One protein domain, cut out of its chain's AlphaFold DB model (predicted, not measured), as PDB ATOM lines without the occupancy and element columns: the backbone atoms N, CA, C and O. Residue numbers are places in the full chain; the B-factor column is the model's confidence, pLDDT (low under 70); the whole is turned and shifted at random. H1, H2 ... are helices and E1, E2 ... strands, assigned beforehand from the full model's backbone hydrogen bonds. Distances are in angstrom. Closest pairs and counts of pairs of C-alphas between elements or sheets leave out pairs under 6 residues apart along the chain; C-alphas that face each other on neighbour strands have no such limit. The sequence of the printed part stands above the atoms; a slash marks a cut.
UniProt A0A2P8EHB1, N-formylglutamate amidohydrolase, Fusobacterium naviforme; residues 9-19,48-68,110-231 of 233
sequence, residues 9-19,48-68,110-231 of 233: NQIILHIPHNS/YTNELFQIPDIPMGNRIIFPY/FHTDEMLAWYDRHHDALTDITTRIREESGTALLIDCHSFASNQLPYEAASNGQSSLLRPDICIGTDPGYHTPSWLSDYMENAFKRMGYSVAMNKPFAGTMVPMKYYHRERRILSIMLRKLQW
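Overview. This is residues 9 to 19, 48 to 68 and 110 to 231 of the 233 residues of the protein "N-formylglutamate amidohydrolase" of Fusobacterium naviforme (UniProt A0A2P8EHB1). A strongly twisted sheet of six strands makes the core, with the long helix H2 packed along it at the E2, E1 and E3 end and H4 packed over E4 and E5 at the other end. Residues 110 to 117 of H2 stick out past the body, tiny H1 grazes the sheet, and H3 sits off the sheet, joined by a tight link to the last residue of E3. The 154 printed residues hold four named helices and six named strands, in the order E1 H1 E2 H2 E3 H3 E4 H4 E5 E6, a mixed class of helices and strands. The sheet is mixed, in the order E2 E1 E3 E6 E4 E5. The whole is compact, with a radius of gyration of the C-alphas of 15.9 A and spans of 44 by 41 by 30 A.

Arrangement. In the sheet, E3, residues 140 to 149, and E6, residues 221 to 230, are parallel, with N 144 and O 224 2.9 A apart, within hydrogen-bond range. E1, residues 11 to 15, is parallel to E3, with N 12 and O 141 at 2.8 A. E2, residues 63 to 65, an edge strand, is parallel to E1, with N 64 and O 13 at 2.9 A. E4, residues 170 to 173, is antiparallel to E6, with N 171 and O 227 at 2.9 A. E5, residues 199 to 201, the other edge strand, is parallel to E4, with N 172 and O 200 at 2.9 A. H4, residues 182 to 194, is on the sheet at a height of 8.7 A, over E4 and E5, and runs along the strands, at 2 degrees to E4 on the local plane; the C-alphas of Glu 189 and Val 199, the closest of H4 and E5, are 6.5 A apart. E4, H4 and E5 form a strand-helix-strand unit, two parallel neighbour strands with a helix between, whose crossover is right-handed. H2, residues 110 to 137, is on the sheet at a height of 7.3 A, over E3 and only just over E1, on which 3 of its C-alphas fall; it runs along the strands, at 22 degrees to E3 on the local plane. The closest C-alphas of H2 and E2, those of Ile 64 and Leu 126, are 6.4 A apart. With H2 on one face and H4 on the other, the domain has three layers, helices on both faces of a sheet. H1, residues 49 to 52, only grazes the sheet; its C-alpha 49 is 6.1 A from that of His 146, the closest pair of H1 and E3. H3, residues 154 to 159, is not on the sheet. In H2, H3 and H4 every O i to N i+4 pair is within hydrogen-bond range; H1 is too short for one.

Along the chain. E3 is 29.4 A long and E6 28.7 A; E1 is 13.0 A, E4 9.7 A, E5 6.9 A and E2 6.2 A. H2 is 40.7 A long, H4 17.9 A, H3 8.8 A and H1 4.8 A. C-alpha 11, where E1 begins, is at (43.652, -36.217, -24.141), and C-alpha 230, where E6 ends, is at (23.710, -30.375, -36.278).

Size, cuts and confidence. The two C-alphas farthest apart, those of Phe 110 and Arg 194, are 49.8 A apart. Residues 20 to 47 and 69 to 109 are not printed; across these cuts C-alphas 19 and 48 are 9.0 A apart, and C-alphas 68 and 110 are 17.7 A apart. Of the links that are printed whole, that from E5 to E6, residues 202 to 220, is long. The mean pLDDT of the printed part is 94.0; residues 160 to 165 and residue 231 are under 70.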
ATOM      1  N   ASN A   9      46.707 -33.138 -20.748       95.19
ATOM      2  CA  ASN A   9      47.849 -33.616 -21.534       95.19
ATOM      3  C   ASN A   9      47.704 -35.072 -22.016       95.19
ATOM      4  O   ASN A   9      48.382 -35.469 -22.964       95.19
ATOM      5  N   GLN A  10      46.816 -35.858 -21.398       97.06
ATOM      6  CA  GLN A  10      46.501 -37.238 -21.784       97.06
ATOM      7  C   GLN A  10      45.466 -37.330 -22.907       97.06
ATOM      8  O   GLN A  10      45.256 -38.416 -23.454       97.06
ATOM      9  N   ILE A  11      44.785 -36.227 -23.219       97.88
ATOM     10  CA  ILE A  11      43.652 -36.217 -24.141       97.88
ATOM     11  C   ILE A  11      44.135 -35.848 -25.540       97.88
ATOM     12  O   ILE A  11      44.869 -34.876 -25.703       97.88
ATOM     13  N   ILE A  12      43.692 -36.613 -26.533       98.50
ATOM     14  CA  ILE A  12      43.892 -36.384 -27.964       98.50
ATOM     15  C   ILE A  12      42.531 -36.082 -28.577       98.50
ATOM     16  O   ILE A  12      41.586 -36.842 -28.371       98.50
ATOM     17  N   LEU A  13      42.433 -35.003 -29.348       98.56
ATOM     18  CA  LEU A  13      41.243 -34.692 -30.136       98.56
ATOM     19  C   LEU A  13      41.492 -35.077 -31.592       98.56
ATOM     20  O   LEU A  13      42.410 -34.550 -32.225       98.56
ATOM     21  N   HIS A  14      40.674 -35.979 -32.118       98.62
ATOM     22  CA  HIS A  14      40.703 -36.380 -33.517       98.62
ATOM     23  C   HIS A  14      39.547 -35.713 -34.263       98.62
ATOM     24  O   HIS A  14      38.397 -35.987 -33.954       98.62
ATOM     25  N   ILE A  15      39.834 -34.813 -35.207       98.56
ATOM     26  CA  ILE A  15      38.830 -34.046 -35.963       98.56
ATOM     27  C   ILE A  15      38.991 -34.378 -37.458       98.56
ATOM     28  O   ILE A  15      39.711 -33.680 -38.184       98.56
ATOM     29  N   PRO A  16      38.365 -35.462 -37.940       98.44
ATOM     30  CA  PRO A  16      38.637 -35.986 -39.278       98.44
ATOM     31  C   PRO A  16      37.826 -35.320 -40.397       98.44
ATOM     32  O   PRO A  16      38.225 -35.390 -41.556       98.44
ATOM     33  N   HIS A  17      36.681 -34.690 -40.102       98.50
ATOM     34  CA  HIS A  17      35.695 -34.321 -41.140       98.50
ATOM     35  C   HIS A  17      35.246 -32.859 -41.127       98.50
ATOM     36  O   HIS A  17      34.226 -32.530 -41.721       98.50
ATOM     37  N   ASN A  18      36.002 -31.968 -40.485       97.12
ATOM     38  CA  ASN A  18      35.651 -30.545 -40.390       97.12
ATOM     39  C   ASN A  18      35.826 -29.761 -41.706       97.12
ATOM     40  O   ASN A  18      35.273 -28.674 -41.857       97.12
ATOM     41  N   SER A  19      36.649 -30.253 -42.636       97.75
ATOM     42  CA  SER A  19      37.056 -29.490 -43.819       97.75
ATOM     43  C   SER A  19      36.129 -29.707 -45.015       97.75
ATOM     44  O   SER A  19      35.780 -30.835 -45.356       97.75
ATOM     45  N   TYR A  48      31.978 -27.091 -38.146       93.06
ATOM     46  CA  TYR A  48      32.288 -26.462 -36.862       93.06
ATOM     47  C   TYR A  48      32.777 -27.419 -35.766       93.06
ATOM     48  O   TYR A  48      32.754 -27.065 -34.586       93.06
ATOM     49  N   THR A  49      33.190 -28.647 -36.097       95.75
ATOM     50  CA  THR A  49      33.723 -29.573 -35.084       95.75
ATOM     51  C   THR A  49      35.053 -29.082 -34.532       95.75
ATOM     52  O   THR A  49      35.299 -29.224 -33.335       95.75
ATOM     53  N   ASN A  50      35.883 -28.421 -35.341       92.88
ATOM     54  CA  ASN A  50      37.123 -27.843 -34.830       92.88
ATOM     55  C   ASN A  50      36.866 -26.783 -33.747       92.88
ATOM     56  O   ASN A  50      37.607 -26.735 -32.770       92.88
ATOM     57  N   GLU A  51      35.813 -25.977 -33.904       93.62
ATOM     58  CA  GLU A  51      35.335 -24.942 -32.984       93.62
ATOM     59  C   GLU A  51      34.614 -25.545 -31.772       93.62
ATOM     60  O   GLU A  51      34.907 -25.188 -30.633       93.62
ATOM     61  N   LEU A  52      33.703 -26.496 -32.001       93.62
ATOM     62  CA  LEU A  52      32.910 -27.154 -30.960       93.62
ATOM     63  C   LEU A  52      33.793 -27.880 -29.940       93.62
ATOM     64  O   LEU A  52      33.504 -27.864 -28.745       93.62
ATOM     65  N   PHE A  53      34.873 -28.502 -30.410       94.56
ATOM     66  CA  PHE A  53      35.830 -29.215 -29.572       94.56
ATOM     67  C   PHE A  53      37.022 -28.334 -29.161       94.56
ATOM     68  O   PHE A  53      38.068 -28.843 -28.752       94.56
ATOM     69  N   GLN A  54      36.889 -26.998 -29.208       91.25
ATOM     70  CA  GLN A  54      37.879 -26.098 -28.616       91.25
ATOM     71  C   GLN A  54      37.832 -26.130 -27.089       91.25
ATOM     72  O   GLN A  54      37.233 -25.273 -26.449       91.25
ATOM     73  N   ILE A  55      38.515 -27.111 -26.502       89.81
ATOM     74  CA  ILE A  55      38.699 -27.222 -25.053       89.81
ATOM     75  C   ILE A  55      40.009 -26.502 -24.685       89.81
ATOM     76  O   ILE A  55      41.065 -26.971 -25.118       89.81
ATOM     77  N   PRO A  56      39.974 -25.379 -23.934       88.94
ATOM     78  CA  PRO A  56      41.154 -24.541 -23.685       88.94
ATOM     79  C   PRO A  56      42.310 -25.253 -22.981       88.94
ATOM     80  O   PRO A  56      43.467 -24.952 -23.258       88.94
ATOM     81  N   ASP A  57      41.999 -26.201 -22.099       93.19
ATOM     82  CA  ASP A  57      43.009 -26.882 -21.287       93.19
ATOM     83  C   ASP A  57      43.752 -27.986 -22.057       93.19
ATOM     84  O   ASP A  57      44.830 -28.405 -21.642       93.19
ATOM     85  N   ILE A  58      43.205 -28.461 -23.184       94.50
ATOM     86  CA  ILE A  58      43.855 -29.493 -24.001       94.50
ATOM     87  C   ILE A  58      44.921 -28.830 -24.884       94.50
ATOM     88  O   ILE A  58      44.583 -27.932 -25.666       94.50
ATOM     89  N   PRO A  59      46.189 -29.287 -24.837       95.19
ATOM     90  CA  PRO A  59      47.256 -28.719 -25.652       95.19
ATOM     91  C   PRO A  59      46.907 -28.695 -27.143       95.19
ATOM     92  O   PRO A  59      46.409 -29.674 -27.694       95.19
ATOM     93  N   MET A  60      47.243 -27.606 -27.841       92.56
ATOM     94  CA  MET A  60      47.009 -27.508 -29.291       92.56
ATOM     95  C   MET A  60      47.736 -28.617 -30.067       92.56
ATOM     96  O   MET A  60      47.213 -29.141 -31.044       92.56
ATOM     97  N   GLY A  61      48.919 -29.016 -29.586       94.56
ATOM     98  CA  GLY A  61      49.685 -30.132 -30.139       94.56
ATOM     99  C   GLY A  61      49.026 -31.499 -29.951       94.56
ATOM    100  O   GLY A  61      49.506 -32.450 -30.548       94.56
ATOM    101  N   ASN A  62      47.945 -31.597 -29.166       97.12
ATOM    102  CA  ASN A  62      47.153 -32.806 -28.945       97.12
ATOM    103  C   ASN A  62      45.939 -32.930 -29.879       97.12
ATOM    104  O   ASN A  62      45.001 -33.678 -29.602       97.12
ATOM    105  N   ARG A  63      45.945 -32.199 -30.994       97.00
ATOM    106  CA  ARG A  63      44.871 -32.221 -31.984       97.00
ATOM    107  C   ARG A  63      45.374 -32.772 -33.304       97.00
ATOM    108  O   ARG A  63      46.369 -32.291 -33.836       97.00
ATOM    109  N   ILE A  64      44.646 -33.738 -33.846       98.12
ATOM    110  CA  ILE A  64      44.881 -34.293 -35.175       98.12
ATOM    111  C   ILE A  64      43.683 -33.919 -36.037       98.12
ATOM    112  O   ILE A  64      42.576 -34.400 -35.812       98.12
ATOM    113  N   ILE A  65      43.908 -33.016 -36.989       98.12
ATOM    114  CA  ILE A  65      42.868 -32.459 -37.853       98.12
ATOM    115  C   ILE A  65      43.194 -32.841 -39.289       98.12
ATOM    116  O   ILE A  65      44.280 -32.524 -39.778       98.12
ATOM    117  N   PHE A  66      42.254 -33.490 -39.971       98.50
ATOM    118  CA  PHE A  66      42.427 -33.783 -41.388       98.50
ATOM    119  C   PHE A  66      42.094 -32.533 -42.228       98.50
ATOM    120  O   PHE A  66      41.020 -31.948 -42.054       98.50
ATOM    121  N   PRO A  67      42.990 -32.074 -43.123       97.56
ATOM    122  CA  PRO A  67      42.833 -30.775 -43.781       97.56
ATOM    123  C   PRO A  67      41.907 -30.797 -45.003       97.56
ATOM    124  O   PRO A  67      41.507 -29.731 -45.473       97.56
ATOM    125  N   TYR A  68      41.554 -31.972 -45.528       98.19
ATOM    126  CA  TYR A  68      40.759 -32.113 -46.749       98.19
ATOM    127  C   TYR A  68      39.347 -32.614 -46.463       98.19
ATOM    128  O   TYR A  68      39.070 -33.208 -45.423       98.19
ATOM    129  N   PHE A 110      45.931 -43.988 -59.812       76.19
ATOM    130  CA  PHE A 110      46.798 -42.877 -59.401       76.19
ATOM    131  C   PHE A 110      46.133 -41.952 -58.373       76.19
ATOM    132  O   PHE A 110      46.725 -41.646 -57.342       76.19
ATOM    133  N   HIS A 111      44.885 -41.533 -58.621       85.31
ATOM    134  CA  HIS A 111      44.161 -40.707 -57.649       85.31
ATOM    135  C   HIS A 111      43.997 -41.453 -56.320       85.31
ATOM    136  O   HIS A 111      44.144 -40.854 -55.262       85.31
ATOM    137  N   THR A 112      43.708 -42.754 -56.372       87.25
ATOM    138  CA  THR A 112      43.535 -43.593 -55.181       87.25
ATOM    139  C   THR A 112      44.832 -43.691 -54.376       87.25
ATOM    140  O   THR A 112      44.793 -43.521 -53.162       87.25
ATOM    141  N   ASP A 113      45.975 -43.882 -55.035       92.69
ATOM    142  CA  ASP A 113      47.287 -43.938 -54.382       92.69
ATOM    143  C   ASP A 113      47.638 -42.621 -53.671       92.69
ATOM    144  O   ASP A 113      48.148 -42.640 -52.548       92.69
ATOM    145  N   GLU A 114      47.321 -41.470 -54.272       92.94
ATOM    146  CA  GLU A 114      47.521 -40.164 -53.628       92.94
ATOM    147  C   GLU A 114      46.631 -39.984 -52.392       92.94
ATOM    148  O   GLU A 114      47.122 -39.565 -51.339       92.94
ATOM    149  N   MET A 115      45.347 -40.354 -52.484       94.44
ATOM    150  CA  MET A 115      44.443 -40.322 -51.327       94.44
ATOM    151  C   MET A 115      44.940 -41.251 -50.212       94.44
ATOM    152  O   MET A 115      44.943 -40.864 -49.045       94.44
ATOM    153  N   LEU A 116      45.406 -42.455 -50.562       96.12
ATOM    154  CA  LEU A 116      45.973 -43.403 -49.605       96.12
ATOM    155  C   LEU A 116      47.255 -42.865 -48.959       96.12
ATOM    156  O   LEU A 116      47.462 -43.077 -47.770       96.12
ATOM    157  N   ALA A 117      48.081 -42.108 -49.681       96.94
ATOM    158  CA  ALA A 117      49.248 -41.459 -49.092       96.94
ATOM    159  C   ALA A 117      48.864 -40.371 -48.069       96.94
ATOM    160  O   ALA A 117      49.568 -40.188 -47.074       96.94
ATOM    161  N   TRP A 118      47.770 -39.632 -48.280       96.94
ATOM    162  CA  TRP A 118      47.255 -38.693 -47.274       96.94
ATOM    163  C   TRP A 118      46.633 -39.401 -46.077       96.94
ATOM    164  O   TRP A 118      46.889 -38.995 -44.945       96.94
ATOM    165  N   TYR A 119      45.869 -40.463 -46.331       98.25
ATOM    166  CA  TYR A 119      45.336 -41.351 -45.305       98.25
ATOM    167  C   TYR A 119      46.464 -41.879 -44.409       98.25
ATOM    168  O   TYR A 119      46.432 -41.685 -43.196       98.25
ATOM    169  N   ASP A 120      47.505 -42.461 -45.009       98.19
ATOM    170  CA  ASP A 120      48.625 -43.061 -44.282       98.19
ATOM    171  C   ASP A 120      49.351 -42.009 -43.426       98.19
ATOM    172  O   ASP A 120      49.528 -42.214 -42.229       98.19
ATOM    173  N   ARG A 121      49.645 -40.820 -43.977       98.25
ATOM    174  CA  ARG A 121      50.259 -39.716 -43.207       98.25
ATOM    175  C   ARG A 121      49.408 -39.265 -42.020       98.25
ATOM    176  O   ARG A 121      49.951 -38.926 -40.970       98.25
ATOM    177  N   HIS A 122      48.088 -39.222 -42.189       98.62
ATOM    178  CA  HIS A 122      47.165 -38.840 -41.122       98.62
ATOM    179  C   HIS A 122      47.154 -39.879 -39.994       98.62
ATOM    180  O   HIS A 122      47.266 -39.527 -38.817       98.62
ATOM    181  N   HIS A 123      47.095 -41.166 -40.343       98.69
ATOM    182  CA  HIS A 123      47.136 -42.251 -39.363       98.69
ATOM    183  C   HIS A 123      48.509 -42.429 -38.707       98.69
ATOM    184  O   HIS A 123      48.563 -42.802 -37.530       98.69
ATOM    185  N   ASP A 124      49.601 -42.122 -39.405       98.62
ATOM    186  CA  ASP A 124      50.944 -42.057 -38.824       98.62
ATOM    187  C   ASP A 124      51.006 -40.955 -37.760       98.62
ATOM    188  O   ASP A 124      51.355 -41.231 -36.612       98.62
ATOM    189  N   ALA A 125      50.541 -39.740 -38.076       98.56
ATOM    190  CA  ALA A 125      50.492 -38.636 -37.116       98.56
ATOM    191  C   ALA A 125      49.634 -38.968 -35.881       98.56
ATOM    192  O   ALA A 125      50.036 -38.694 -34.745       98.56
ATOM    193  N   LEU A 126      48.476 -39.611 -36.084       98.69
ATOM    194  CA  LEU A 126      47.621 -40.076 -34.992       98.69
ATOM    195  C   LEU A 126      48.312 -41.153 -34.139       98.69
ATOM    196  O   LEU A 126      48.203 -41.155 -32.908       98.69
ATOM    197  N   THR A 127      49.048 -42.065 -34.775       98.75
ATOM    198  CA  THR A 127      49.812 -43.116 -34.094       98.75
ATOM    199  C   THR A 127      50.953 -42.530 -33.273       98.75
ATOM    200  O   THR A 127      51.143 -42.934 -32.121       98.75
ATOM    201  N   ASP A 128      51.694 -41.579 -33.832       98.62
ATOM    202  CA  ASP A 128      52.848 -40.951 -33.194       98.62
ATOM    203  C   ASP A 128      52.434 -40.186 -31.945       98.62
ATOM    204  O   ASP A 128      53.009 -40.386 -30.871       98.62
ATOM    205  N   ILE A 129      51.374 -39.380 -32.038       98.50
ATOM    206  CA  ILE A 129      50.903 -38.637 -30.873       98.50
ATOM    207  C   ILE A 129      50.338 -39.550 -29.786       98.50
ATOM    208  O   ILE A 129      50.623 -39.354 -28.602       98.50
ATOM    209  N   THR A 130      49.602 -40.590 -30.184       98.62
ATOM    210  CA  THR A 130      49.086 -41.598 -29.254       98.62
ATOM    211  C   THR A 130      50.232 -42.324 -28.551       98.62
ATOM    212  O   THR A 130      50.180 -42.540 -27.340       98.62
ATOM    213  N   THR A 131      51.295 -42.657 -29.294       98.62
ATOM    214  CA  THR A 131      52.510 -43.277 -28.749       98.62
ATOM    215  C   THR A 131      53.164 -42.353 -27.724       98.62
ATOM    216  O   THR A 131      53.370 -42.773 -26.586       98.62
ATOM    217  N   ARG A 132      53.416 -41.092 -28.100       98.19
ATOM    218  CA  ARG A 132      54.054 -40.081 -27.247       98.19
ATOM    219  C   ARG A 132      53.306 -39.900 -25.928       98.19
ATOM    220  O   ARG A 132      53.890 -40.079 -24.864       98.19
ATOM    221  N   ILE A 133      52.004 -39.621 -25.983       98.12
ATOM    222  CA  ILE A 133      51.201 -39.359 -24.780       98.12
ATOM    223  C   ILE A 133      51.135 -40.594 -23.874       98.12
ATOM    224  O   ILE A 133      51.287 -40.483 -22.657       98.12
ATOM    225  N   ARG A 134      50.974 -41.794 -24.447       97.31
ATOM    226  CA  ARG A 134      50.983 -43.046 -23.673       97.31
ATOM    227  C   ARG A 134      52.337 -43.313 -23.011       97.31
ATOM    228  O   ARG A 134      52.377 -43.946 -21.954       97.31
ATOM    229  N   GLU A 135      53.442 -42.896 -23.622       97.62
ATOM    230  CA  GLU A 135      54.790 -43.005 -23.049       97.62
ATOM    231  C   GLU A 135      55.030 -42.002 -21.925       97.62
ATOM    232  O   GLU A 135      55.532 -42.396 -20.876       97.62
ATOM    233  N   GLU A 136      54.604 -40.754 -22.108       96.31
ATOM    234  CA  GLU A 136      54.782 -39.669 -21.138       96.31
ATOM    235  C   GLU A 136      53.859 -39.813 -19.917       96.31
ATOM    236  O   GLU A 136      54.272 -39.556 -18.790       96.31
ATOM    237  N   SER A 137      52.612 -40.242 -20.131       94.75
ATOM    238  CA  SER A 137      51.550 -40.192 -19.116       94.75
ATOM    239  C   SER A 137      50.984 -41.559 -18.722       94.75
ATOM    240  O   SER A 137      50.049 -41.641 -17.924       94.75
ATOM    241  N   GLY A 138      51.499 -42.649 -19.298       95.44
ATOM    242  CA  GLY A 138      51.072 -44.026 -19.026       95.44
ATOM    243  C   GLY A 138      49.746 -44.439 -19.676       95.44
ATOM    244  O   GLY A 138      49.574 -45.621 -19.974       95.44
ATOM    245  N   THR A 139      48.846 -43.495 -19.947       96.12
ATOM    246  CA  THR A 139      47.563 -43.685 -20.643       96.12
ATOM    247  C   THR A 139      47.297 -42.536 -21.607       96.12
ATOM    248  O   THR A 139      47.737 -41.417 -21.352       96.12
ATOM    249  N   ALA A 140      46.535 -42.798 -22.669       97.88
ATOM    250  CA  ALA A 140      46.028 -41.770 -23.578       97.88
ATOM    251  C   ALA A 140      44.521 -41.959 -23.786       97.88
ATOM    252  O   ALA A 140      44.062 -43.095 -23.914       97.88
ATOM    253  N   LEU A 141      43.772 -40.859 -23.824       98.12
ATOM    254  CA  LEU A 141      42.352 -40.839 -24.173       98.12
ATOM    255  C   LEU A 141      42.183 -40.150 -25.525       98.12
ATOM    256  O   LEU A 141      42.426 -38.954 -25.641       98.12
ATOM    257  N   LEU A 142      41.730 -40.892 -26.528       98.44
ATOM    258  CA  LEU A 142      41.337 -40.350 -27.821       98.44
ATOM    259  C   LEU A 142      39.844 -40.001 -27.782       98.44
ATOM    260  O   LEU A 142      39.004 -40.842 -27.467       98.44
ATOM    261  N   ILE A 143      39.521 -38.743 -28.067       98.38
ATOM    262  CA  ILE A 143      38.153 -38.287 -28.298       98.38
ATOM    263  C   ILE A 143      38.000 -38.082 -29.799       98.38
ATOM    264  O   ILE A 143      38.670 -37.238 -30.393       98.38
ATOM    265  N   ASP A 144      37.131 -38.886 -30.391       98.56
ATOM    266  CA  ASP A 144      36.867 -38.898 -31.819       98.56
ATOM    267  C   ASP A 144      35.694 -37.958 -32.127       98.56
ATOM    268  O   ASP A 144      34.539 -38.205 -31.756       98.56
ATOM    269  N   CYS A 145      36.035 -36.788 -32.663       98.44
ATOM    270  CA  CYS A 145      35.228 -35.576 -32.639       98.44
ATOM    271  C   CYS A 145      34.425 -35.416 -33.925       98.44
ATOM    272  O   CYS A 145      34.967 -35.125 -34.991       98.44
ATOM    273  N   HIS A 146      33.106 -35.505 -33.791       98.44
ATOM    274  CA  HIS A 146      32.193 -35.522 -34.919       98.44
ATOM    275  C   HIS A 146      30.942 -34.682 -34.700       98.44
ATOM    276  O   HIS A 146      30.574 -34.266 -33.596       98.44
ATOM    277  N   SER A 147      30.212 -34.521 -35.789       96.88
ATOM    278  CA  SER A 147      28.848 -34.025 -35.795       96.88
ATOM    279  C   SER A 147      28.027 -34.756 -36.860       96.88
ATOM    280  O   SER A 147      28.547 -35.627 -37.548       96.88
ATOM    281  N   PHE A 148      26.717 -34.548 -36.943       94.31
ATOM    282  CA  PHE A 148      25.888 -35.249 -37.931       94.31
ATOM    283  C   PHE A 148      24.602 -34.511 -38.249       94.31
ATOM    284  O   PHE A 148      24.061 -33.813 -37.392       94.31
ATOM    285  N   ALA A 149      24.108 -34.723 -39.467       92.00
ATOM    286  CA  ALA A 149      22.887 -34.112 -39.964       92.00
ATOM    287  C   ALA A 149      21.666 -34.448 -39.090       92.00
ATOM    288  O   ALA A 149      21.471 -35.594 -38.659       92.00
ATOM    289  N   SER A 150      20.807 -33.444 -38.880       90.19
ATOM    290  CA  SER A 150      19.516 -33.591 -38.198       90.19
ATOM    291  C   SER A 150      18.595 -34.578 -38.905       90.19
ATOM    292  O   SER A 150      17.841 -35.297 -38.251       90.19
ATOM    293  N   ASN A 151      18.694 -34.658 -40.229       89.50
ATOM    294  CA  ASN A 151      17.940 -35.584 -41.059       89.50
ATOM    295  C   ASN A 151      18.756 -36.844 -41.366       89.50
ATOM    296  O   ASN A 151      19.986 -36.817 -41.420       89.50
ATOM    297  N   GLN A 152      18.074 -37.975 -41.557       89.81
ATOM    298  CA  GLN A 152      18.723 -39.203 -42.016       89.81
ATOM    299  C   GLN A 152      19.123 -39.067 -43.486       89.81
ATOM    300  O   GLN A 152      18.263 -38.817 -44.332       89.81
ATOM    301  N   LEU A 153      20.408 -39.261 -43.799       91.38
ATOM    302  CA  LEU A 153      20.882 -39.248 -45.180       91.38
ATOM    303  C   LEU A 153      20.589 -40.593 -45.874       91.38
ATOM    304  O   LEU A 153      20.586 -41.640 -45.217       91.38
ATOM    305  N   PRO A 154      20.360 -40.617 -47.202       92.00
ATOM    306  CA  PRO A 154      19.991 -41.847 -47.910       92.00
ATOM    307  C   PRO A 154      20.977 -43.012 -47.737       92.00
ATOM    308  O   PRO A 154      20.544 -44.155 -47.579       92.00
ATOM    309  N   TYR A 155      22.289 -42.748 -47.705       91.50
ATOM    310  CA  TYR A 155      23.290 -43.797 -47.470       91.50
ATOM    311  C   TYR A 155      23.152 -44.468 -46.092       91.50
ATOM    312  O   TYR A 155      23.454 -45.652 -45.935       91.50
ATOM    313  N   GLU A 156      22.679 -43.740 -45.077       89.81
ATOM    314  CA  GLU A 156      22.485 -44.281 -43.729       89.81
ATOM    315  C   GLU A 156      21.315 -45.264 -43.692       89.81
ATOM    316  O   GLU A 156      21.369 -46.282 -43.005       89.81
ATOM    317  N   ALA A 157      20.255 -44.979 -44.452       84.25
ATOM    318  CA  ALA A 157      19.114 -45.880 -44.577       84.25
ATOM    319  C   ALA A 157      19.491 -47.171 -45.325       84.25
ATOM    320  O   ALA A 157      19.028 -48.251 -44.961       84.25
ATOM    321  N   ALA A 158      20.353 -47.063 -46.340       81.25
ATOM    322  CA  ALA A 158      20.820 -48.204 -47.123       81.25
ATOM    323  C   ALA A 158      21.803 -49.108 -46.356       81.25
ATOM    324  O   ALA A 158      21.749 -50.326 -46.500       81.25
ATOM    325  N   SER A 159      22.677 -48.521 -45.533       76.19
ATOM    326  CA  SER A 159      23.747 -49.237 -44.819       76.19
ATOM    327  C   SER A 159      23.263 -50.031 -43.605       76.19
ATOM    328  O   SER A 159      23.725 -51.145 -43.371       76.19
ATOM    329  N   ASN A 160      22.318 -49.486 -42.837       62.03
ATOM    330  CA  ASN A 160      21.982 -50.036 -41.523       62.03
ATOM    331  C   ASN A 160      20.850 -51.073 -41.535       62.03
ATOM    332  O   ASN A 160      20.543 -51.633 -40.486       62.03
ATOM    333  N   GLY A 161      20.165 -51.298 -42.667       54.66
ATOM    334  CA  GLY A 161      18.991 -52.190 -42.750       54.66
ATOM    335  C   GLY A 161      17.844 -51.837 -41.779       54.66
ATOM    336  O   GLY A 161      16.857 -52.563 -41.672       54.66
ATOM    337  N   GLN A 162      17.974 -50.721 -41.058       53.00
ATOM    338  CA  GLN A 162      17.102 -50.244 -40.000       53.00
ATOM    339  C   GLN A 162      16.833 -48.755 -40.235       53.00
ATOM    340  O   GLN A 162      17.749 -47.930 -40.218       53.00
ATOM    341  N   SER A 163      15.553 -48.396 -40.355       51.66
ATOM    342  CA  SER A 163      15.047 -47.017 -40.279       51.66
ATOM    343  C   SER A 163      15.151 -46.448 -38.860       51.66
ATOM    344  O   SER A 163      14.161 -45.957 -38.315       51.66
ATOM    345  N   SER A 164      16.306 -46.542 -38.194       60.69
ATOM    346  CA  SER A 164      16.453 -45.826 -36.929       60.69
ATOM    347  C   SER A 164      16.601 -44.336 -37.229       60.69
ATOM    348  O   SER A 164      17.702 -43.819 -37.371       60.69
ATOM    349  N   LEU A 165      15.459 -43.647 -37.271       69.38
ATOM    350  CA  LEU A 165      15.331 -42.186 -37.259       69.38
ATOM    351  C   LEU A 165      15.831 -41.566 -35.939       69.38
ATOM    352  O   LEU A 165      15.579 -40.393 -35.672       69.38
ATOM    353  N   LEU A 166      16.482 -42.346 -35.067       87.06
ATOM    354  CA  LEU A 166      16.951 -41.852 -33.785       87.06
ATOM    355  C   LEU A 166      18.089 -40.860 -34.026       87.06
ATOM    356  O   LEU A 166      19.195 -41.222 -34.432       87.06
ATOM    357  N   ARG A 167      17.789 -39.600 -33.747       92.19
ATOM    358  CA  ARG A 167      18.689 -38.460 -33.864       92.19
ATOM    359  C   ARG A 167      18.793 -37.790 -32.493       92.19
ATOM    360  O   ARG A 167      18.098 -36.809 -32.249       92.19
ATOM    361  N   PRO A 168      19.564 -38.376 -31.556       95.56
ATOM    362  CA  PRO A 168      19.784 -37.758 -30.255       95.56
ATOM    363  C   PRO A 168      20.619 -36.487 -30.434       95.56
ATOM    364  O   PRO A 168      21.342 -36.357 -31.420       95.56
ATOM    365  N   ASP A 169      20.608 -35.589 -29.456       97.19
ATOM    366  CA  ASP A 169      21.497 -34.427 -29.459       97.19
ATOM    367  C   ASP A 169      22.967 -34.849 -29.487       97.19
ATOM    368  O   ASP A 169      23.776 -34.164 -30.120       97.19
ATOM    369  N   ILE A 170      23.287 -35.959 -28.808       97.94
ATOM    370  CA  ILE A 170      24.617 -36.563 -28.713       97.94
ATOM    371  C   ILE A 170      24.536 -38.062 -29.029       97.94
ATOM    372  O   ILE A 170      23.839 -38.828 -28.362       97.94
ATOM    373  N   CYS A 171      25.306 -38.494 -30.020       97.44
ATOM    374  CA  CYS A 171      25.604 -39.896 -30.279       97.44
ATOM    375  C   CYS A 171      26.991 -40.213 -29.708       97.44
ATOM    376  O   CYS A 171      27.966 -39.545 -30.055       97.44
ATOM    377  N   ILE A 172      27.078 -41.227 -28.848       98.44
ATOM    378  CA  ILE A 172      28.348 -41.700 -28.287       98.44
ATOM    379  C   ILE A 172      28.694 -43.043 -28.921       98.44
ATOM    380  O   ILE A 172      27.995 -44.030 -28.692       98.44
ATOM    381  N   GLY A 173      29.763 -43.080 -29.706       98.06
ATOM    382  CA  GLY A 173      30.289 -44.317 -30.275       98.06
ATOM    383  C   GLY A 173      31.379 -44.921 -29.398       98.06
ATOM    384  O   GLY A 173      32.147 -44.200 -28.757       98.06
ATOM    385  N   THR A 174      31.411 -46.248 -29.320       98.31
ATOM    386  CA  THR A 174      32.300 -46.964 -28.403       98.31
ATOM    387  C   THR A 174      32.909 -48.209 -29.029       98.31
ATOM    388  O   THR A 174      32.387 -48.759 -29.997       98.31
ATOM    389  N   ASP A 175      33.986 -48.684 -28.406       97.56
ATOM    390  CA  ASP A 175      34.527 -50.035 -28.549       97.56
ATOM    391  C   ASP A 175      34.383 -50.783 -27.201       97.56
ATOM    392  O   ASP A 175      35.260 -50.709 -26.325       97.56
ATOM    393  N   PRO A 176      33.221 -51.425 -26.957       95.56
ATOM    394  CA  PRO A 176      32.875 -51.960 -25.648       95.56
ATOM    395  C   PRO A 176      33.847 -53.033 -25.150       95.56
ATOM    396  O   PRO A 176      34.123 -54.026 -25.819       95.56
ATOM    397  N   GLY A 177      34.304 -52.885 -23.906       88.75
ATOM    398  CA  GLY A 177      35.091 -53.917 -23.220       88.75
ATOM    399  C   GLY A 177      36.580 -53.944 -23.585       88.75
ATOM    400  O   GLY A 177      37.347 -54.694 -22.958       88.75
ATOM    401  N   TYR A 178      37.014 -53.100 -24.526       97.00
ATOM    402  CA  TYR A 178      38.427 -52.910 -24.833       97.00
ATOM    403  C   TYR A 178      38.859 -51.446 -24.718       97.00
ATOM    404  O   TYR A 178      39.358 -51.083 -23.651       97.00
ATOM    405  N   HIS A 179      38.667 -50.619 -25.750       98.25
ATOM    406  CA  HIS A 179      39.109 -49.219 -25.725       98.25
ATOM    407  C   HIS A 179      38.111 -48.278 -25.038       98.25
ATOM    408  O   HIS A 179      38.508 -47.220 -24.551       98.25
ATOM    409  N   THR A 180      36.842 -48.676 -24.903       98.06
ATOM    410  CA  THR A 180      35.846 -47.934 -24.122       98.06
ATOM    411  C   THR A 180      35.354 -48.773 -22.933       98.06
ATOM    412  O   THR A 180      34.384 -49.530 -23.050       98.06
ATOM    413  N   PRO A 181      36.009 -48.694 -21.760       96.00
ATOM    414  CA  PRO A 181      35.494 -49.322 -20.547       96.00
ATOM    415  C   PRO A 181      34.177 -48.657 -20.118       96.00
ATOM    416  O   PRO A 181      33.994 -47.457 -20.316       96.00
ATOM    417  N   SER A 182      33.274 -49.416 -19.489       95.62
ATOM    418  CA  SER A 182      31.912 -48.942 -19.183       95.62
ATOM    419  C   SER A 182      31.891 -47.655 -18.360       95.62
ATOM    420  O   SER A 182      31.116 -46.755 -18.647       95.62
ATOM    421  N   TRP A 183      32.806 -47.508 -17.399       94.88
ATOM    422  CA  TRP A 183      32.884 -46.295 -16.585       94.88
ATOM    423  C   TRP A 183      33.105 -45.026 -17.426       94.88
ATOM    424  O   TRP A 183      32.626 -43.965 -17.034       94.88
ATOM    425  N   LEU A 184      33.802 -45.120 -18.568       95.88
ATOM    426  CA  LEU A 184      34.053 -43.989 -19.461       95.88
ATOM    427  C   LEU A 184      32.779 -43.623 -20.227       95.88
ATOM    428  O   LEU A 184      32.374 -42.461 -20.216       95.88
ATOM    429  N   SER A 185      32.116 -44.610 -20.840       96.50
ATOM    430  CA  SER A 185      30.848 -44.375 -21.540       96.50
ATOM    431  C   SER A 185      29.759 -43.874 -20.591       96.50
ATOM    432  O   SER A 185      29.081 -42.901 -20.910       96.50
ATOM    433  N   ASP A 186      29.650 -44.466 -19.400       96.31
ATOM    434  CA  ASP A 186      28.657 -44.097 -18.389       96.31
ATOM    435  C   ASP A 186      28.912 -42.677 -17.873       96.31
ATOM    436  O   ASP A 186      27.976 -41.905 -17.653       96.31
ATOM    437  N   TYR A 187      30.179 -42.300 -17.673       95.50
ATOM    438  CA  TYR A 187      30.537 -40.946 -17.259       95.50
ATOM    439  C   TYR A 187      30.101 -39.914 -18.304       95.50
ATOM    440  O   TYR A 187      29.425 -38.942 -17.950       95.50
ATOM    441  N   MET A 188      30.437 -40.147 -19.578       95.88
ATOM    442  CA  MET A 188      30.113 -39.233 -20.676       95.88
ATOM    443  C   MET A 188      28.606 -39.136 -20.910       95.88
ATOM    444  O   MET A 188      28.064 -38.034 -20.980       95.88
ATOM    445  N   GLU A 189      27.904 -40.271 -20.946       97.88
ATOM    446  CA  GLU A 189      26.450 -40.302 -21.096       97.88
ATOM    447  C   GLU A 189      25.760 -39.510 -19.976       97.88
ATOM    448  O   GLU A 189      24.924 -38.640 -20.237       97.88
ATOM    449  N   ASN A 190      26.141 -39.761 -18.721       97.62
ATOM    450  CA  ASN A 190      25.554 -39.068 -17.580       97.62
ATOM    451  C   ASN A 190      25.906 -37.575 -17.558       97.62
ATOM    452  O   ASN A 190      25.084 -36.771 -17.115       97.62
ATOM    453  N   ALA A 191      27.101 -37.185 -18.009       96.25
ATOM    454  CA  ALA A 191      27.485 -35.780 -18.115       96.25
ATOM    455  C   ALA A 191      26.563 -35.027 -19.084       96.25
ATOM    456  O   ALA A 191      25.950 -34.038 -18.680       96.25
ATOM    457  N   PHE A 192      26.374 -35.540 -20.302       97.75
ATOM    458  CA  PHE A 192      25.492 -34.911 -21.286       97.75
ATOM    459  C   PHE A 192      24.018 -34.934 -20.867       97.75
ATOM    460  O   PHE A 192      23.334 -33.917 -20.992       97.75
ATOM    461  N   LYS A 193      23.528 -36.038 -20.286       98.31
ATOM    462  CA  LYS A 193      22.150 -36.111 -19.768       98.31
ATOM    463  C   LYS A 193      21.888 -35.092 -18.660       98.31
ATOM    464  O   LYS A 193      20.832 -34.466 -18.650       98.31
ATOM    465  N   ARG A 194      22.844 -34.871 -17.747       98.19
ATOM    466  CA  ARG A 194      22.728 -33.829 -16.705       98.19
ATOM    467  C   ARG A 194      22.671 -32.414 -17.279       98.19
ATOM    468  O   ARG A 194      22.088 -31.542 -16.646       98.19
ATOM    469  N   MET A 195      23.247 -32.196 -18.459       97.44
ATOM    470  CA  MET A 195      23.146 -30.932 -19.195       97.44
ATOM    471  C   MET A 195      21.830 -30.797 -19.982       97.44
ATOM    472  O   MET A 195      21.607 -29.766 -20.606       97.44
ATOM    473  N   GLY A 196      20.954 -31.808 -19.952       98.06
ATOM    474  CA  GLY A 196      19.652 -31.795 -20.621       98.06
ATOM    475  C   GLY A 196      19.657 -32.326 -22.056       98.06
ATOM    476  O   GLY A 196      18.623 -32.260 -22.715       98.06
ATOM    477  N   TYR A 197      20.776 -32.869 -22.545       98.12
ATOM    478  CA  TYR A 197      20.842 -33.458 -23.884       98.12
ATOM    479  C   TYR A 197      20.190 -34.840 -23.930       98.12
ATOM    480  O   TYR A 197      20.360 -35.664 -23.024       98.12
ATOM    481  N   SER A 198      19.517 -35.136 -25.039       97.94
ATOM    482  CA  SER A 198      19.214 -36.516 -25.408       97.94
ATOM    483  C   SER A 198      20.495 -37.220 -25.873       97.94
ATOM    484  O   SER A 198      21.273 -36.681 -26.661       97.94
ATOM    485  N   VAL A 199      20.744 -38.425 -25.357       98.12
ATOM    486  CA  VAL A 199      21.976 -39.184 -25.622       98.12
ATOM    487  C   VAL A 199      21.620 -40.601 -26.043       98.12
ATOM    488  O   VAL A 199      20.773 -41.231 -25.403       98.12
ATOM    489  N   ALA A 200      22.280 -41.113 -27.079       96.94
ATOM    490  CA  ALA A 200      22.217 -42.529 -27.424       96.94
ATOM    491  C   ALA A 200      23.613 -43.119 -27.648       96.94
ATOM    492  O   ALA A 200      24.497 -42.490 -28.230       96.94
ATOM    493  N   MET A 201      23.784 -44.359 -27.192       96.62
ATOM    494  CA  MET A 201      25.002 -45.141 -27.378       96.62
ATOM    495  C   MET A 201      24.939 -45.896 -28.702       96.62
ATOM    496  O   MET A 201      23.958 -46.599 -28.959       96.62
ATOM    497  N   ASN A 202      25.994 -45.791 -29.510       94.94
ATOM    498  CA  ASN A 202      26.177 -46.507 -30.772       94.94
ATOM    499  C   ASN A 202      24.991 -46.370 -31.748       94.94
ATOM    500  O   ASN A 202      24.703 -47.277 -32.529       94.94
ATOM    501  N   LYS A 203      24.253 -45.255 -31.656       93.19
ATOM    502  CA  LYS A 203      23.087 -44.952 -32.486       93.19
ATOM    503  C   LYS A 203      23.026 -43.449 -32.754       93.19
ATOM    504  O   LYS A 203      23.005 -42.681 -31.794       93.19
ATOM    505  N   PRO A 204      22.950 -43.019 -34.022       92.19
ATOM    506  CA  PRO A 204      22.859 -43.838 -35.237       92.19
ATOM    507  C   PRO A 204      24.205 -44.409 -35.709       92.19
ATOM    508  O   PRO A 204      24.224 -45.263 -36.589       92.19
ATOM    509  N   PHE A 205      25.313 -43.970 -35.113       93.19
ATOM    510  CA  PHE A 205      26.664 -44.375 -35.488       93.19
ATOM    511  C   PHE A 205      27.354 -45.071 -34.317       93.19
ATOM    512  O   PHE A 205      27.178 -44.671 -33.167       93.19
ATOM    513  N   ALA A 206      28.133 -46.105 -34.616       94.12
ATOM    514  CA  ALA A 206      28.866 -46.906 -33.642       94.12
ATOM    515  C   ALA A 206      30.369 -46.871 -33.929       94.12
ATOM    516  O   ALA A 206      30.778 -46.503 -35.029       94.12
ATOM    517  N   GLY A 207      31.168 -47.310 -32.957       94.94
ATOM    518  CA  GLY A 207      32.624 -47.338 -33.071       94.94
ATOM    519  C   GLY A 207      33.289 -46.029 -32.652       94.94
ATOM    520  O   GLY A 207      32.632 -45.063 -32.269       94.94
ATOM    521  N   THR A 208      34.616 -46.041 -32.666       98.06
ATOM    522  CA  THR A 208      35.465 -44.896 -32.335       98.06
ATOM    523  C   THR A 208      36.861 -45.120 -32.906       98.06
ATOM    524  O   THR A 208      37.322 -46.264 -32.957       98.06
ATOM    525  N   MET A 209      37.534 -44.049 -33.325       98.06
ATOM    526  CA  MET A 209      38.887 -44.135 -33.865       98.06
ATOM    527  C   MET A 209      39.901 -44.686 -32.851       98.06
ATOM    528  O   MET A 209      39.998 -44.239 -31.708       98.06
ATOM    529  N   VAL A 210      40.717 -45.648 -33.283       97.94
ATOM    530  CA  VAL A 210      41.893 -46.140 -32.553       97.94
ATOM    531  C   VAL A 210      42.999 -46.403 -33.571       97.94
ATOM    532  O   VAL A 210      42.746 -47.094 -34.559       97.94
ATOM    533  N   PRO A 211      44.244 -45.939 -33.351       98.00
ATOM    534  CA  PRO A 211      45.341 -46.283 -34.247       98.00
ATOM    535  C   PRO A 211      45.493 -47.800 -34.391       98.00
ATOM    536  O   PRO A 211      45.589 -48.517 -33.391       98.00
ATOM    537  N   MET A 212      45.585 -48.297 -35.628       95.62
ATOM    538  CA  MET A 212      45.621 -49.741 -35.918       95.62
ATOM    539  C   MET A 212      46.757 -50.490 -35.205       95.62
ATOM    540  O   MET A 212      46.618 -51.668 -34.881       95.62
ATOM    541  N   LYS A 213      47.863 -49.802 -34.889       97.38
ATOM    542  CA  LYS A 213      48.959 -50.314 -34.044       97.38
ATOM    543  C   LYS A 213      48.475 -50.801 -32.668       97.38
ATOM    544  O   LYS A 213      49.039 -51.753 -32.127       97.38
ATOM    545  N   TYR A 214      47.453 -50.154 -32.108       98.06
ATOM    546  CA  TYR A 214      46.951 -50.358 -30.747       98.06
ATOM    547  C   TYR A 214      45.581 -51.032 -30.674       98.06
ATOM    548  O   TYR A 214      45.237 -51.545 -29.607       98.06
ATOM    549  N   TYR A 215      44.842 -51.073 -31.786       96.88
ATOM    550  CA  TYR A 215      43.504 -51.656 -31.859       96.88
ATOM    551  C   TYR A 215      43.481 -53.108 -31.346       96.88
ATOM    552  O   TYR A 215      44.167 -53.985 -31.877       96.88
ATOM    553  N   HIS A 216      42.737 -53.343 -30.261       97.31
ATOM    554  CA  HIS A 216      42.673 -54.591 -29.484       97.31
ATOM    555  C   HIS A 216      44.029 -55.161 -29.025       97.31
ATOM    556  O   HIS A 216      44.160 -56.365 -28.779       97.31
ATOM    557  N   ARG A 217      45.047 -54.307 -28.856       97.75
ATOM    558  CA  ARG A 217      46.397 -54.708 -28.410       97.75
ATOM    559  C   ARG A 217      46.901 -53.956 -27.181       97.75
ATOM    560  O   ARG A 217      47.721 -54.502 -26.448       97.75
ATOM    561  N   GLU A 218      46.419 -52.739 -26.934       97.69
ATOM    562  CA  GLU A 218      46.871 -51.898 -25.821       97.69
ATOM    563  C   GLU A 218      45.690 -51.270 -25.070       97.69
ATOM    564  O   GLU A 218      45.048 -50.342 -25.557       97.69
ATOM    565  N   ARG A 219      45.419 -51.750 -23.850       96.00
ATOM    566  CA  ARG A 219      44.291 -51.289 -23.016       96.00
ATOM    567  C   ARG A 219      44.508 -49.917 -22.374       96.00
ATOM    568  O   ARG A 219      43.564 -49.350 -21.833       96.00
ATOM    569  N   ARG A 220      45.738 -49.395 -22.389       96.62
ATOM    570  CA  ARG A 220      46.056 -48.046 -21.886       96.62
ATOM    571  C   ARG A 220      45.717 -46.939 -22.884       96.62
ATOM    572  O   ARG A 220      45.769 -45.767 -22.514       96.62
ATOM    573  N   ILE A 221      45.381 -47.305 -24.123       98.25
ATOM    574  CA  ILE A 221      44.749 -46.405 -25.084       98.25
ATOM    575  C   ILE A 221      43.245 -46.546 -24.912       98.25
ATOM    576  O   ILE A 221      42.681 -47.612 -25.161       98.25
ATOM    577  N   LEU A 222      42.610 -45.474 -24.466       98.44
ATOM    578  CA  LEU A 222      41.168 -45.369 -24.348       98.44
ATOM    579  C   LEU A 222      40.642 -44.549 -25.515       98.44
ATOM    580  O   LEU A 222      41.329 -43.646 -25.987       98.44
ATOM    581  N   SER A 223      39.434 -44.857 -25.969       98.56
ATOM    582  CA  SER A 223      38.816 -44.123 -27.065       98.56
ATOM    583  C   SER A 223      37.306 -44.015 -26.905       98.56
ATOM    584  O   SER A 223      36.667 -44.906 -26.330       98.56
ATOM    585  N   ILE A 224      36.745 -42.901 -27.368       98.62
ATOM    586  CA  ILE A 224      35.310 -42.629 -27.382       98.62
ATOM    587  C   ILE A 224      34.965 -41.642 -28.501       98.62
ATOM    588  O   ILE A 224      35.600 -40.598 -28.638       98.62
ATOM    589  N   MET A 225      33.925 -41.946 -29.276       98.69
ATOM    590  CA  MET A 225      33.414 -41.042 -30.304       98.69
ATOM    591  C   MET A 225      32.321 -40.163 -29.719       98.69
ATOM    592  O   MET A 225      31.373 -40.666 -29.115       98.69
ATOM    593  N   LEU A 226      32.422 -38.857 -29.950       98.38
ATOM    594  CA  LEU A 226      31.398 -37.879 -29.609       98.38
ATOM    595  C   LEU A 226      30.899 -37.219 -30.881       98.38
ATOM    596  O   LEU A 226      31.632 -36.493 -31.547       98.38
ATOM    597  N   ARG A 227      29.626 -37.443 -31.193       97.06
ATOM    598  CA  ARG A 227      28.999 -36.932 -32.403       97.06
ATOM    599  C   ARG A 227      27.799 -36.057 -32.028       97.06
ATOM    600  O   ARG A 227      26.820 -36.553 -31.473       97.06
ATOM    601  N   LYS A 228      27.885 -34.746 -32.285       96.38
ATOM    602  CA  LYS A 228      26.836 -33.754 -31.963       96.38
ATOM    603  C   LYS A 228      25.853 -33.574 -33.119       96.38
ATOM    604  O   LYS A 228      26.266 -33.334 -34.250       96.38
ATOM    605  N   LEU A 229      24.555 -33.607 -32.830       94.81
ATOM    606  CA  LEU A 229      23.522 -33.292 -33.818       94.81
ATOM    607  C   LEU A 229      23.671 -31.849 -34.303       94.81
ATOM    608  O   LEU A 229      23.668 -30.927 -33.476       94.81
ATOM    609  N   GLN A 230      23.763 -31.668 -35.614       87.81
ATOM    610  CA  GLN A 230      23.710 -30.375 -36.278       87.81
ATOM    611  C   GLN A 230      22.291 -30.101 -36.724       87.81
ATOM    612  O   GLN A 230      21.653 -30.939 -37.358       87.81
ATOM    613  N   TRP A 231      21.805 -28.914 -36.391       67.56
ATOM    614  CA  TRP A 231      20.543 -28.445 -36.917       67.56
ATOM    615  C   TRP A 231      20.792 -27.891 -38.321       67.56
ATOM    616  O   TRP A 231      21.523 -26.913 -38.472       67.56
TER     617      TRP A 231